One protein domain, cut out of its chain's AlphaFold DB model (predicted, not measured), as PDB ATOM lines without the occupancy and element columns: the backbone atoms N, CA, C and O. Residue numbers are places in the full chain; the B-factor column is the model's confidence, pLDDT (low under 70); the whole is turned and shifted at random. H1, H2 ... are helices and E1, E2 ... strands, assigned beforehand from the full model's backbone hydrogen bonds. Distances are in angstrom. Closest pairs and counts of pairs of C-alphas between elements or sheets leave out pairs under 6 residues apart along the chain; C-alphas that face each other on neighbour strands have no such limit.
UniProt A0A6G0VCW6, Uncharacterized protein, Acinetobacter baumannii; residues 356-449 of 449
ATOM      1  N   GLU A 356     -10.918 -35.583   9.479       94.81
ATOM      2  CA  GLU A 356     -11.270 -35.870  10.873       94.81
ATOM      3  C   GLU A 356     -10.165 -35.442  11.853       94.81
ATOM      4  O   GLU A 356     -10.463 -34.947  12.943       94.81
ATOM      5  N   LYS A 357      -8.886 -35.581  11.481       95.56
ATOM      6  CA  LYS A 357      -7.779 -35.199  12.368       95.56
ATOM      7  C   LYS A 357      -7.750 -33.699  12.603       95.56
ATOM      8  O   LYS A 357      -7.567 -33.267  13.735       95.56
ATOM      9  N   GLU A 358      -7.985 -32.918  11.557       95.88
ATOM     10  CA  GLU A 358      -7.964 -31.458  11.611       95.88
ATOM     11  C   GLU A 358      -9.028 -30.913  12.575       95.88
ATOM     12  O   GLU A 358      -8.720 -30.066  13.413       95.88
ATOM     13  N   VAL A 359     -10.267 -31.422  12.519       95.56
ATOM     14  CA  VAL A 359     -11.338 -30.976  13.431       95.56
ATOM     15  C   VAL A 359     -11.072 -31.399  14.880       95.56
ATOM     16  O   VAL A 359     -11.334 -30.625  15.805       95.56
ATOM     17  N   ILE A 360     -10.506 -32.592  15.096       95.75
ATOM     18  CA  ILE A 360     -10.120 -33.068  16.433       95.75
ATOM     19  C   ILE A 360      -8.980 -32.213  17.000       95.75
ATOM     20  O   ILE A 360      -9.045 -31.791  18.156       95.75
ATOM     21  N   GLU A 361      -7.950 -31.914  16.205       95.50
ATOM     22  CA  GLU A 361      -6.833 -31.050  16.601       95.50
ATOM     23  C   GLU A 361      -7.301 -29.620  16.890       95.50
ATOM     24  O   GLU A 361      -6.907 -29.024  17.901       95.50
ATOM     25  N   TRP A 362      -8.206 -29.087  16.064       96.06
ATOM     26  CA  TRP A 362      -8.839 -27.797  16.307       96.06
ATOM     27  C   TRP A 362      -9.577 -27.795  17.650       96.06
ATOM     28  O   TRP A 362      -9.254 -26.972  18.508       96.06
ATOM     29  N   LEU A 363     -10.476 -28.750  17.911       95.81
ATOM     30  CA  LEU A 363     -11.176 -28.846  19.199       95.81
ATOM     31  C   LEU A 363     -10.218 -29.032  20.373       95.81
ATOM     32  O   LEU A 363     -10.426 -28.440  21.433       95.81
ATOM     33  N   ALA A 364      -9.157 -29.825  20.210       94.25
ATOM     34  CA  ALA A 364      -8.138 -30.007  21.236       94.25
ATOM     35  C   ALA A 364      -7.468 -28.677  21.606       94.25
ATOM     36  O   ALA A 364      -7.311 -28.395  22.796       94.25
ATOM     37  N   SER A 365      -7.164 -27.834  20.611       94.56
ATOM     38  CA  SER A 365      -6.619 -26.490  20.835       94.56
ATOM     39  C   SER A 365      -7.595 -25.571  21.584       94.56
ATOM     40  O   SER A 365      -7.171 -24.848  22.486       94.56
ATOM     41  N   GLN A 366      -8.900 -25.665  21.291       94.81
ATOM     42  CA  GLN A 366      -9.948 -24.871  21.953       94.81
ATOM     43  C   GLN A 366     -10.267 -25.361  23.373       94.81
ATOM     44  O   GLN A 366     -10.803 -24.622  24.189       94.81
ATOM     45  N   THR A 367      -9.916 -26.605  23.697       94.88
ATOM     46  CA  THR A 367     -10.188 -27.252  24.991       94.88
ATOM     47  C   THR A 367      -8.906 -27.494  25.794       94.88
ATOM     48  O   THR A 367      -8.813 -28.445  26.574       94.88
ATOM     49  N   SER A 368      -7.877 -26.661  25.597       91.94
ATOM     50  CA  SER A 368      -6.589 -26.793  26.295       91.94
ATOM     51  C   SER A 368      -6.664 -26.403  27.780       91.94
ATOM     52  O   SER A 368      -5.802 -26.796  28.567       91.94
ATOM     53  N   ASN A 369      -7.708 -25.672  28.178       89.81
ATOM     54  CA  ASN A 369      -7.965 -25.239  29.546       89.81
ATOM     55  C   ASN A 369      -9.425 -25.508  29.959       89.81
ATOM     56  O   ASN A 369     -10.273 -25.871  29.141       89.81
ATOM     57  N   THR A 370      -9.709 -25.334  31.252       87.38
ATOM     58  CA  THR A 370     -11.029 -25.589  31.844       87.38
ATOM     59  C   THR A 370     -12.135 -24.738  31.226       87.38
ATOM     60  O   THR A 370     -13.207 -25.264  30.940       87.38
ATOM     61  N   GLU A 371     -11.884 -23.449  30.994       89.56
ATOM     62  CA  GLU A 371     -12.883 -22.536  30.429       89.56
ATOM     63  C   GLU A 371     -13.287 -22.974  29.016       89.56
ATOM     64  O   GLU A 371     -14.471 -23.124  28.725       89.56
ATOM     65  N   GLY A 372     -12.305 -23.264  28.160       92.88
ATOM     66  CA  GLY A 372     -12.529 -23.744  26.800       92.88
ATOM     67  C   GLY A 372     -13.242 -25.097  26.755       92.88
ATOM     68  O   GLY A 372     -14.148 -25.294  25.947       92.88
ATOM     69  N   MET A 373     -12.906 -26.013  27.674       94.62
ATOM     70  CA  MET A 373     -13.626 -27.282  27.822       94.62
ATOM     71  C   MET A 373     -15.109 -27.052  28.137       94.62
ATOM     72  O   MET A 373     -15.972 -27.620  27.472       94.62
ATOM     73  N   ILE A 374     -15.417 -26.191  29.113       93.56
ATOM     74  CA  ILE A 374     -16.803 -25.877  29.486       93.56
ATOM     75  C   ILE A 374     -17.537 -25.189  28.328       93.56
ATOM     76  O   ILE A 374     -18.680 -25.542  28.051       93.56
ATOM     77  N   LYS A 375     -16.892 -24.255  27.618       93.81
ATOM     78  CA  LYS A 375     -17.471 -23.575  26.445       93.81
ATOM     79  C   LYS A 375     -17.867 -24.552  25.338       93.81
ATOM     80  O   LYS A 375     -18.978 -24.468  24.823       93.81
ATOM     81  N   ILE A 376     -17.004 -25.511  25.007       96.19
ATOM     82  CA  ILE A 376     -17.345 -26.540  24.016       96.19
ATOM     83  C   ILE A 376     -18.460 -27.453  24.529       96.19
ATOM     84  O   ILE A 376     -19.405 -27.711  23.790       96.19
ATOM     85  N   LEU A 377     -18.404 -27.898  25.790       95.50
ATOM     86  CA  LEU A 377     -19.472 -28.720  26.371       95.50
ATOM     87  C   LEU A 377     -20.823 -27.992  26.372       95.50
ATOM     88  O   LEU A 377     -21.836 -28.624  26.091       95.50
ATOM     89  N   LYS A 378     -20.845 -26.671  26.601       93.62
ATOM     90  CA  LYS A 378     -22.043 -25.829  26.442       93.62
ATOM     91  C   LYS A 378     -22.606 -25.902  25.025       93.62
ATOM     92  O   LYS A 378     -23.804 -26.109  24.873       93.62
ATOM     93  N   GLY A 379     -21.756 -25.795  24.004       91.06
ATOM     94  CA  GLY A 379     -22.166 -25.945  22.602       91.06
ATOM     95  C   GLY A 379     -22.682 -27.348  22.252       91.06
ATOM     96  O   GLY A 379     -23.410 -27.513  21.278       91.06
ATOM     97  N   MET A 380     -22.344 -28.366  23.051       93.38
ATOM     98  CA  MET A 380     -22.835 -29.740  22.889       93.38
ATOM     99  C   MET A 380     -24.161 -30.022  23.616       93.38
ATOM    100  O   MET A 380     -24.662 -31.145  23.534       93.38
ATOM    101  N   VAL A 381     -24.728 -29.045  24.335       91.31
ATOM    102  CA  VAL A 381     -26.003 -29.216  25.044       91.31
ATOM    103  C   VAL A 381     -27.158 -29.289  24.044       91.31
ATOM    104  O   VAL A 381     -27.441 -28.342  23.315       91.31
ATOM    105  N   GLY A 382     -27.861 -30.418  24.048       86.25
ATOM    106  CA  GLY A 382     -29.134 -30.614  23.365       86.25
ATOM    107  C   GLY A 382     -30.329 -30.393  24.294       86.25
ATOM    108  O   GLY A 382     -30.203 -30.376  25.520       86.25
ATOM    109  N   THR A 383     -31.515 -30.260  23.699       84.19
ATOM    110  CA  THR A 383     -32.786 -30.128  24.426       84.19
ATOM    111  C   THR A 383     -33.810 -31.144  23.946       84.19
ATOM    112  O   THR A 383     -33.956 -31.340  22.739       84.19
ATOM    113  N   THR A 384     -34.568 -31.736  24.863       79.31
ATOM    114  CA  THR A 384     -35.808 -32.467  24.566       79.31
ATOM    115  C   THR A 384     -36.981 -31.803  25.276       79.31
ATOM    116  O   THR A 384     -36.807 -31.093  26.265       79.31
ATOM    117  N   THR A 385     -38.196 -32.001  24.766       78.19
ATOM    118  CA  THR A 385     -39.419 -31.570  25.454       78.19
ATOM    119  C   THR A 385     -40.256 -32.799  25.759       78.19
ATOM    120  O   THR A 385     -40.612 -33.545  24.850       78.19
ATOM    121  N   SER A 386     -40.558 -33.020  27.035       76.06
ATOM    122  CA  SER A 386     -41.466 -34.073  27.485       76.06
ATOM    123  C   SER A 386     -42.793 -33.473  27.928       76.06
ATOM    124  O   SER A 386     -42.826 -32.391  28.509       76.06
ATOM    125  N   TYR A 387     -43.885 -34.197  27.697       74.31
ATOM    126  CA  TYR A 387     -45.218 -33.797  28.140       74.31
ATOM    127  C   TYR A 387     -45.678 -34.703  29.272       74.31
ATOM    128  O   TYR A 387     -45.859 -35.905  29.074       74.31
ATOM    129  N   SER A 388     -45.905 -34.126  30.451       70.00
ATOM    130  CA  SER A 388     -46.526 -34.827  31.574       70.00
ATOM    131  C   SER A 388     -47.682 -33.990  32.117       70.00
ATOM    132  O   SER A 388     -47.567 -32.781  32.296       70.00
ATOM    133  N   SER A 389     -48.851 -34.612  32.302       74.62
ATOM    134  CA  SER A 389     -50.046 -33.955  32.867       74.62
ATOM    135  C   SER A 389     -50.451 -32.629  32.189       74.62
ATOM    136  O   SER A 389     -50.945 -31.719  32.848       74.62
ATOM    137  N   GLY A 390     -50.243 -32.508  30.872       71.44
ATOM    138  CA  GLY A 390     -50.578 -31.303  30.100       71.44
ATOM    139  C   GLY A 390     -49.568 -30.152  30.207       71.44
ATOM    140  O   GLY A 390     -49.802 -29.104  29.614       71.44
ATOM    141  N   VAL A 391     -48.448 -30.342  30.913       72.19
ATOM    142  CA  VAL A 391     -47.347 -29.373  31.008       72.19
ATOM    143  C   VAL A 391     -46.171 -29.857  30.158       72.19
ATOM    144  O   VAL A 391     -45.777 -31.023  30.230       72.19
ATOM    145  N   ALA A 392     -45.631 -28.956  29.335       75.44
ATOM    146  CA  ALA A 392     -44.392 -29.181  28.600       75.44
ATOM    147  C   ALA A 392     -43.200 -28.886  29.519       75.44
ATOM    148  O   ALA A 392     -43.068 -27.772  30.023       75.44
ATOM    149  N   GLU A 393     -42.326 -29.866  29.715       79.50
ATOM    150  CA  GLU A 393     -41.078 -29.719  30.459       79.50
ATOM    151  C   GLU A 393     -39.899 -29.852  29.494       79.50
ATOM    152  O   GLU A 393     -39.797 -30.835  28.753       79.50
ATOM    153  N   ARG A 394     -39.026 -28.837  29.466       81.44
ATOM    154  CA  ARG A 394     -37.820 -28.825  28.630       81.44
ATOM    155  C   ARG A 394     -36.662 -29.421  29.428       81.44
ATOM    156  O   ARG A 394     -36.247 -28.852  30.433       81.44
ATOM    157  N   ASN A 395     -36.131 -30.535  28.943       86.38
ATOM    158  CA  ASN A 395     -34.975 -31.219  29.507       86.38
ATOM    159  C   ASN A 395     -33.729 -30.921  28.671       86.38
ATOM    160  O   ASN A 395     -33.808 -30.787  27.449       86.38
ATOM    161  N   TYR A 396     -32.578 -30.853  29.329       90.00
ATOM    162  CA  TYR A 396     -31.280 -30.616  28.700       90.00
ATOM    163  C   TYR A 396     -30.420 -31.871  28.817       90.00
ATOM    164  O   TYR A 396     -30.524 -32.605  29.800       90.00
ATOM    165  N   TYR A 397     -29.578 -32.131  27.820       91.69
ATOM    166  CA  TYR A 397     -28.696 -33.296  27.815       91.69
ATOM    167  C   TYR A 397     -27.410 -33.033  27.034       91.69
ATOM    168  O   TYR A 397     -27.361 -32.161  26.175       91.69
ATOM    169  N   ILE A 398     -26.379 -33.832  27.301       94.06
ATOM    170  CA  ILE A 398     -25.212 -33.987  26.427       94.06
ATOM    171  C   ILE A 398     -25.100 -35.482  26.130       94.06
ATOM    172  O   ILE A 398     -25.054 -36.282  27.063       94.06
ATOM    173  N   ARG A 399     -25.073 -35.873  24.849       93.12
ATOM    174  CA  ARG A 399     -24.835 -37.277  24.468       93.12
ATOM    175  C   ARG A 399     -23.365 -37.610  24.654       93.12
ATOM    176  O   ARG A 399     -22.494 -36.861  24.200       93.12
ATOM    177  N   GLY A 400     -23.075 -38.732  25.305       94.88
ATOM    178  CA  GLY A 400     -21.695 -39.157  25.527       94.88
ATOM    179  C   GLY A 400     -20.976 -39.536  24.229       94.88
ATOM    180  O   GLY A 400     -19.752 -39.456  24.165       94.88
ATOM    181  N   GLU A 401     -21.713 -39.874  23.171       94.94
ATOM    182  CA  GLU A 401     -21.217 -40.064  21.810       94.94
ATOM    183  C   GLU A 401     -20.517 -38.817  21.275       94.94
ATOM    184  O   GLU A 401     -19.391 -38.929  20.805       94.94
ATOM    185  N   HIS A 402     -21.098 -37.625  21.437       94.56
ATOM    186  CA  HIS A 402     -20.456 -36.382  20.993       94.56
ATOM    187  C   HIS A 402     -19.134 -36.139  21.734       94.56
ATOM    188  O   HIS A 402     -18.136 -35.747  21.132       94.56
ATOM    189  N   ILE A 403     -19.090 -36.435  23.036       96.38
ATOM    190  CA  ILE A 403     -17.853 -36.353  23.824       96.38
ATOM    191  C   ILE A 403     -16.826 -37.373  23.319       96.38
ATOM    192  O   ILE A 403     -15.655 -37.037  23.138       96.38
ATOM    193  N   SER A 404     -17.254 -38.612  23.080       95.56
ATOM    194  CA  SER A 404     -16.400 -39.693  22.588       95.56
ATOM    195  C   SER A 404     -15.806 -39.379  21.215       95.56
ATOM    196  O   SER A 404     -14.608 -39.557  21.018       95.56
ATOM    197  N   ASP A 405     -16.630 -38.887  20.292       95.00
ATOM    198  CA  ASP A 405     -16.281 -38.672  18.888       95.00
ATOM    199  C   ASP A 405     -15.295 -37.529  18.657       95.00
ATOM    200  O   ASP A 405     -14.643 -37.505  17.611       95.00
ATOM    201  N   PHE A 406     -15.227 -36.578  19.593       96.38
ATOM    202  CA  PHE A 406     -14.532 -35.308  19.394       96.38
ATOM    203  C   PHE A 406     -13.525 -34.944  20.488       96.38
ATOM    204  O   PHE A 406     -12.507 -34.320  20.195       96.38
ATOM    205  N   LEU A 407     -13.801 -35.278  21.751       95.88
ATOM    206  CA  LEU A 407     -12.999 -34.817  22.893       95.88
ATOM    207  C   LEU A 407     -12.263 -35.954  23.605       95.88
ATOM    208  O   LEU A 407     -11.209 -35.714  24.196       95.88
ATOM    209  N   GLY A 408     -12.807 -37.171  23.540       94.94
ATOM    210  CA  GLY A 408     -12.347 -38.339  24.281       94.94
ATOM    211  C   GLY A 408     -12.857 -38.339  25.724       94.94
ATOM    212  O   GLY A 408     -12.595 -37.415  26.497       94.94
ATOM    213  N   ILE A 409     -13.555 -39.412  26.112       94.94
ATOM    214  CA  ILE A 409     -14.211 -39.531  27.427       94.94
ATOM    215  C   ILE A 409     -13.226 -39.318  28.584       94.94
ATOM    216  O   ILE A 409     -13.460 -38.464  29.436       94.94
ATOM    217  N   GLU A 410     -12.097 -40.030  28.595       94.19
ATOM    218  CA  GLU A 410     -11.120 -39.950  29.694       94.19
ATOM    219  C   GLU A 410     -10.533 -38.541  29.858       94.19
ATOM    220  O   GLU A 410     -10.298 -38.072  30.975       94.19
ATOM    221  N   ARG A 411     -10.319 -37.839  28.737       94.12
ATOM    222  CA  ARG A 411      -9.806 -36.466  28.730       94.12
ATOM    223  C   ARG A 411     -10.808 -35.514  29.372       94.12
ATOM    224  O   ARG A 411     -10.406 -34.684  30.189       94.12
ATOM    225  N   VAL A 412     -12.089 -35.654  29.035       95.31
ATOM    226  CA  VAL A 412     -13.164 -34.837  29.611       95.31
ATOM    227  C   VAL A 412     -13.367 -35.156  31.092       95.31
ATOM    228  O   VAL A 412     -13.423 -34.228  31.893       95.31
ATOM    229  N   GLU A 413     -13.378 -36.429  31.497       93.88
ATOM    230  CA  GLU A 413     -13.493 -36.808  32.914       93.88
ATOM    231  C   GLU A 413     -12.348 -36.242  33.754       93.88
ATOM    232  O   GLU A 413     -12.580 -35.657  34.814       93.88
ATOM    233  N   LYS A 414     -11.107 -36.366  33.269       92.06
ATOM    234  CA  LYS A 414      -9.937 -35.805  33.951       92.06
ATOM    235  C   LYS A 414     -10.036 -34.287  34.069       92.06
ATOM    236  O   LYS A 414      -9.750 -33.749  35.139       92.06
ATOM    237  N   ALA A 415     -10.443 -33.608  32.994       91.00
ATOM    238  CA  ALA A 415     -10.628 -32.163  32.998       91.00
ATOM    239  C   ALA A 415     -11.691 -31.759  34.025       91.00
ATOM    240  O   ALA A 415     -11.386 -30.975  34.918       91.00
ATOM    241  N   ILE A 416     -12.883 -32.356  33.968       89.88
ATOM    242  CA  ILE A 416     -14.022 -32.050  34.841       89.88
ATOM    243  C   ILE A 416     -13.720 -32.333  36.319       89.88
ATOM    244  O   ILE A 416     -14.037 -31.514  37.180       89.88
ATOM    245  N   ASN A 417     -13.087 -33.465  36.630       87.31
ATOM    246  CA  ASN A 417     -12.787 -33.848  38.014       87.31
ATOM    247  C   ASN A 417     -11.692 -32.984  38.655       87.31
ATOM    248  O   ASN A 417     -11.563 -32.968  39.875       87.31
ATOM    249  N   SER A 418     -10.909 -32.265  37.846       85.44
ATOM    250  CA  SER A 418      -9.883 -31.338  38.331       85.44
ATOM    251  C   SER A 418     -10.410 -29.930  38.639       85.44
ATOM    252  O   SER A 418      -9.666 -29.105  39.169       85.44
ATOM    253  N   ILE A 419     -11.678 -29.638  38.321       86.00
ATOM    254  CA  ILE A 419     -12.252 -28.300  38.478       86.00
ATOM    255  C   ILE A 419     -12.687 -28.076  39.923       86.00
ATOM    256  O   ILE A 419     -13.375 -28.911  40.506       86.00
ATOM    257  N   ASN A 420     -12.335 -26.918  40.488       84.19
ATOM    258  CA  ASN A 420     -12.882 -26.468  41.763       84.19
ATOM    259  C   ASN A 420     -14.315 -25.932  41.558       84.19
ATOM    260  O   ASN A 420     -14.464 -24.863  40.957       84.19
ATOM    261  N   PRO A 421     -15.363 -26.602  42.078       79.75
ATOM    262  CA  PRO A 421     -16.750 -26.194  41.847       79.75
ATOM    263  C   PRO A 421     -17.076 -24.799  42.391       79.75
ATOM    264  O   PRO A 421     -17.927 -24.113  41.840       79.75
ATOM    265  N   SER A 422     -16.379 -24.346  43.441       80.38
ATOM    266  CA  SER A 422     -16.619 -23.038  44.069       80.38
ATOM    267  C   SER A 422     -16.224 -21.841  43.196       80.38
ATOM    268  O   SER A 422     -16.536 -20.709  43.554       80.38
ATOM    269  N   ALA A 423     -15.516 -22.074  42.088       80.31
ATOM    270  CA  ALA A 423     -15.072 -21.039  41.154       80.31
ATOM    271  C   ALA A 423     -15.944 -20.941  39.886       80.31
ATOM    272  O   ALA A 423     -15.627 -20.152  39.000       80.31
ATOM    273  N   LEU A 424     -17.003 -21.750  39.777       86.94
ATOM    274  CA  LEU A 424     -17.852 -21.847  38.591       86.94
ATOM    275  C   LEU A 424     -19.218 -21.185  38.788       86.94
ATOM    276  O   LEU A 424     -19.727 -21.105  39.906       86.94
ATOM    277  N   SER A 425     -19.829 -20.751  37.682       91.25
ATOM    278  CA  SER A 425     -21.230 -20.321  37.682       91.25
ATOM    279  C   SER A 425     -22.182 -21.517  37.822       91.25
ATOM    280  O   SER A 425     -21.817 -22.656  37.525       91.25
ATOM    281  N   GLU A 426     -23.428 -21.268  38.237       90.94
ATOM    282  CA  GLU A 426     -24.449 -22.324  38.310       90.94
ATOM    283  C   GLU A 426     -24.683 -23.011  36.955       90.94
ATOM    284  O   GLU A 426     -24.872 -24.225  36.903       90.94
ATOM    285  N   ASP A 427     -24.623 -22.262  35.854       90.88
ATOM    286  CA  ASP A 427     -24.814 -22.816  34.514       90.88
ATOM    287  C   ASP A 427     -23.629 -23.684  34.074       90.88
ATOM    288  O   ASP A 427     -23.831 -24.731  33.459       90.88
ATOM    289  N   ASP A 428     -22.396 -23.317  34.437       93.31
ATOM    290  CA  ASP A 428     -21.219 -24.162  34.188       93.31
ATOM    291  C   ASP A 428     -21.307 -25.485  34.956       93.31
ATOM    292  O   ASP A 428     -20.981 -26.545  34.416       93.31
ATOM    293  N   LEU A 429     -21.775 -25.435  36.207       93.12
ATOM    294  CA  LEU A 429     -21.972 -26.627  37.032       93.12
ATOM    295  C   LEU A 429     -23.026 -27.563  36.428       93.12
ATOM    296  O   LEU A 429     -22.781 -28.768  36.354       93.12
ATOM    297  N   LYS A 430     -24.145 -27.019  35.931       93.94
ATOM    298  CA  LYS A 430     -25.169 -27.804  35.220       93.94
ATOM    299  C   LYS A 430     -24.604 -28.469  33.969       93.94
ATOM    300  O   LYS A 430     -24.821 -29.655  33.759       93.94
ATOM    301  N   VAL A 431     -23.842 -27.744  33.148       95.00
ATOM    302  CA  VAL A 431     -23.224 -28.299  31.926       95.00
ATOM    303  C   VAL A 431     -22.281 -29.452  32.262       95.00
ATOM    304  O   VAL A 431     -22.291 -30.488  31.596       95.00
ATOM    305  N   ILE A 432     -21.488 -29.300  33.323       95.12
ATOM    306  CA  ILE A 432     -20.601 -30.352  33.821       95.12
ATOM    307  C   ILE A 432     -21.393 -31.580  34.281       95.12
ATOM    308  O   ILE A 432     -20.993 -32.709  33.995       95.12
ATOM    309  N   GLU A 433     -22.501 -31.383  34.991       95.06
ATOM    310  CA  GLU A 433     -23.381 -32.472  35.418       95.06
ATOM    311  C   GLU A 433     -23.983 -33.213  34.216       95.06
ATOM    312  O   GLU A 433     -23.891 -34.440  34.148       95.06
ATOM    313  N   LEU A 434     -24.493 -32.483  33.219       95.88
ATOM    314  CA  LEU A 434     -24.998 -33.066  31.972       95.88
ATOM    315  C   LEU A 434     -23.925 -33.886  31.248       95.88
ATOM    316  O   LEU A 434     -24.208 -34.988  30.778       95.88
ATOM    317  N   ALA A 435     -22.684 -33.388  31.194       96.25
ATOM    318  CA  ALA A 435     -21.568 -34.104  30.585       96.25
ATOM    319  C   ALA A 435     -21.240 -35.406  31.338       96.25
ATOM    320  O   ALA A 435     -21.018 -36.435  30.702       96.25
ATOM    321  N   LYS A 436     -21.252 -35.393  32.680       95.38
ATOM    322  CA  LYS A 436     -21.057 -36.603  33.500       95.38
ATOM    323  C   LYS A 436     -22.143 -37.644  33.229       95.38
ATOM    324  O   LYS A 436     -21.812 -38.797  32.965       95.38
ATOM    325  N   ILE A 437     -23.411 -37.229  33.220       95.19
ATOM    326  CA  ILE A 437     -24.551 -38.111  32.923       95.19
ATOM    327  C   ILE A 437     -24.418 -38.712  31.517       95.19
ATOM    328  O   ILE A 437     -24.588 -39.919  31.344       95.19
ATOM    329  N   GLY A 438     -24.080 -37.892  30.517       95.31
ATOM    330  CA  GLY A 438     -23.849 -38.344  29.143       95.31
ATOM    331  C   GLY A 438     -22.733 -39.384  29.039       95.31
ATOM    332  O   GLY A 438     -22.903 -40.427  28.408       95.31
ATOM    333  N   ILE A 439     -21.602 -39.147  29.713       95.88
ATOM    334  CA  ILE A 439     -20.471 -40.084  29.764       95.88
ATOM    335  C   ILE A 439     -20.877 -41.417  30.405       95.88
ATOM    336  O   ILE A 439     -20.574 -42.476  29.851       95.88
ATOM    337  N   GLU A 440     -21.563 -41.388  31.549       95.19
ATOM    338  CA  GLU A 440     -22.027 -42.602  32.231       95.19
ATOM    339  C   GLU A 440     -22.990 -43.410  31.355       95.19
ATOM    340  O   GLU A 440     -22.831 -44.624  31.208       95.19
ATOM    341  N   ARG A 441     -23.945 -42.742  30.697       93.75
ATOM    342  CA  ARG A 441     -24.866 -43.390  29.754       93.75
ATOM    343  C   ARG A 441     -24.138 -44.027  28.578       93.75
ATOM    344  O   ARG A 441     -24.424 -45.180  28.256       93.75
ATOM    345  N   LYS A 442     -23.159 -43.343  27.976       94.44
ATOM    346  CA  LYS A 442     -22.352 -43.913  26.886       94.44
ATOM    347  C   LYS A 442     -21.555 -45.135  27.341       94.44
ATOM    348  O   LYS A 442     -21.550 -46.134  26.628       94.44
ATOM    349  N   LYS A 443     -20.953 -45.109  28.538       92.69
ATOM    350  CA  LYS A 443     -20.259 -46.275  29.129       92.69
ATOM    351  C   LYS A 443     -21.195 -47.472  29.340       92.69
ATOM    352  O   LYS A 443     -20.763 -48.612  29.195       92.69
ATOM    353  N   ASN A 444     -22.471 -47.211  29.626       92.75
ATOM    354  CA  ASN A 444     -23.503 -48.231  29.815       92.75
ATOM    355  C   ASN A 444     -24.239 -48.632  28.520       92.75
ATOM    356  O   ASN A 444     -25.159 -49.446  28.588       92.75
ATOM    357  N   ASN A 445     -23.858 -48.095  27.350       88.88
ATOM    358  CA  ASN A 445     -24.567 -48.258  26.069       88.88
ATOM    359  C   ASN A 445     -26.049 -47.815  26.112       88.88
ATOM    360  O   ASN A 445     -26.913 -48.464  25.530       88.88
ATOM    361  N   GLN A 446     -26.342 -46.718  26.814       86.94
ATOM    362  CA  GLN A 446     -27.685 -46.148  27.016       86.94
ATOM    363  C   GLN A 446     -27.766 -44.685  26.544       86.94
ATOM    364  O   GLN A 446     -28.368 -43.841  27.204       86.94
ATOM    365  N   ASP A 447     -27.104 -44.355  25.436       79.56
ATOM    366  CA  ASP A 447     -26.929 -42.965  24.979       79.56
ATOM    367  C   ASP A 447     -28.106 -42.420  24.141       79.56
ATOM    368  O   ASP A 447     -27.997 -41.378  23.496       79.56
ATOM    369  N   ASP A 448     -29.244 -43.117  24.167       68.62
ATOM    370  CA  ASP A 448     -30.484 -42.670  23.537       68.62
ATOM    371  C   ASP A 448     -31.216 -41.689  24.476       68.62
ATOM    372  O   ASP A 448     -31.437 -41.976  25.658       68.62
ATOM    373  N   PHE A 449     -31.570 -40.512  23.949       58.59
ATOM    374  CA  PHE A 449     -32.274 -39.426  24.649       58.59
ATOM    375  C   PHE A 449     -33.506 -38.976  23.880       58.59
ATOM    376  O   PHE A 449     -33.372 -38.810  22.640       58.59
TER     377      PHE A 449
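Overview. This is residues 356 to 449 of the 449 residues of an uncharacterized protein of Acinetobacter baumannii (UniProt A0A6G0VCW6). A compact head of five helices bears a long two-stranded hairpin, E1 and E2, as an arm whose tip, residues 387 to 392, sticks out. In the head the longest helix, H5, is nearest the middle; H2 and H3 cross it, H4 runs beside it, and H1 lies at the end of the head far from the arm. The printed part has 94 residues, with five named helices and two named strands in the order H1 H2 E1 E2 H3 H4 H5; the sheet E1 - E2 is antiparallel and the class is mixed, helices and strands. The whole is compact, with a radius of gyration of the C-alphas of 14.1 A, and spans 45 by 33 by 22 A, the arm making the length.

Arrangement. Begin at H1, residues 356 to 366, and pass to H2, residues 370 to 379: they only just touch, with 3 pairs of C-alphas within 8 A, and only at the corner by their link, closest at Gln 366 and Gly 372, 5.6 A. Next come E1, residues 382 to 388, and E2, residues 391 to 397, an antiparallel hairpin at 151 degrees; look for N 384 and O 395 at 2.9 A and N 393 and O 386 at 2.8 A, within hydrogen-bond range. H3, residues 400 to 406, is close to H1 but not clearly touching, with C-alphas 360 and 406 closest at 5.8 A. H4, residues 409 to 417, touches H2 at a steep tilt of 60 degrees, closest at the C-alphas of Thr 370 and Ala 415, 6.7 A. H3 and H4 only just touch, with 3 pairs of C-alphas within 8 A, and only at the corner; Ile 403 and Ile 409 have the closest C-alphas, 6.0 A. H5, residues 426 to 443, touches H3 with residues 435 to 442 alone, about perpendicular at 87 degrees; the closest C-alphas, of Gly 400 and Gly 438, are 4.3 A apart. With residues 428 to 435 alone it touches H2, about perpendicular at 74 degrees, closest at the C-alphas of Lys 378 and Val 431, 6.1 A. H4 and H5 form a helical hairpin and only just touch, with 3 pairs of C-alphas within 8 A, closest at Ile 409 and Ile 439, 6.7 A; they run opposite ways at a shallow tilt of 34 degrees, only just short of steep. The closest C-alphas of E2 and H5, of Tyr 397 and Leu 434, are 5.6 A apart. H1 is apart from H4 and H5. In H1, H2, H3, H4 and H5 every O i to N i+4 pair is within hydrogen-bond range.

Along the chain. Find C-alpha 356 at (-11.270, -35.870, 10.873); from there H1 runs 15.7 A to residue 366, and H2 covers 14.5 A. E1 runs 19.7 A to C-alpha 388 at (-46.526, -34.827, 31.574), and E2 comes back over 19.3 A. H3 measures 10.2 A and H4 12.1 A. H5 runs 26.0 A and ends with C-alpha 443 at (-20.259, -46.275, 29.129).

Size, cuts and confidence. Look at Glu 358 and Ser 389 for the two C-alphas farthest apart, 47.2 A. The printed part has no cut, and no link is long; the link from H4 to H5, 8 residues, is short and the others are tight. The mean pLDDT of the printed part is 89.7, and residues 448 to 449, where the chain ends, are under 70.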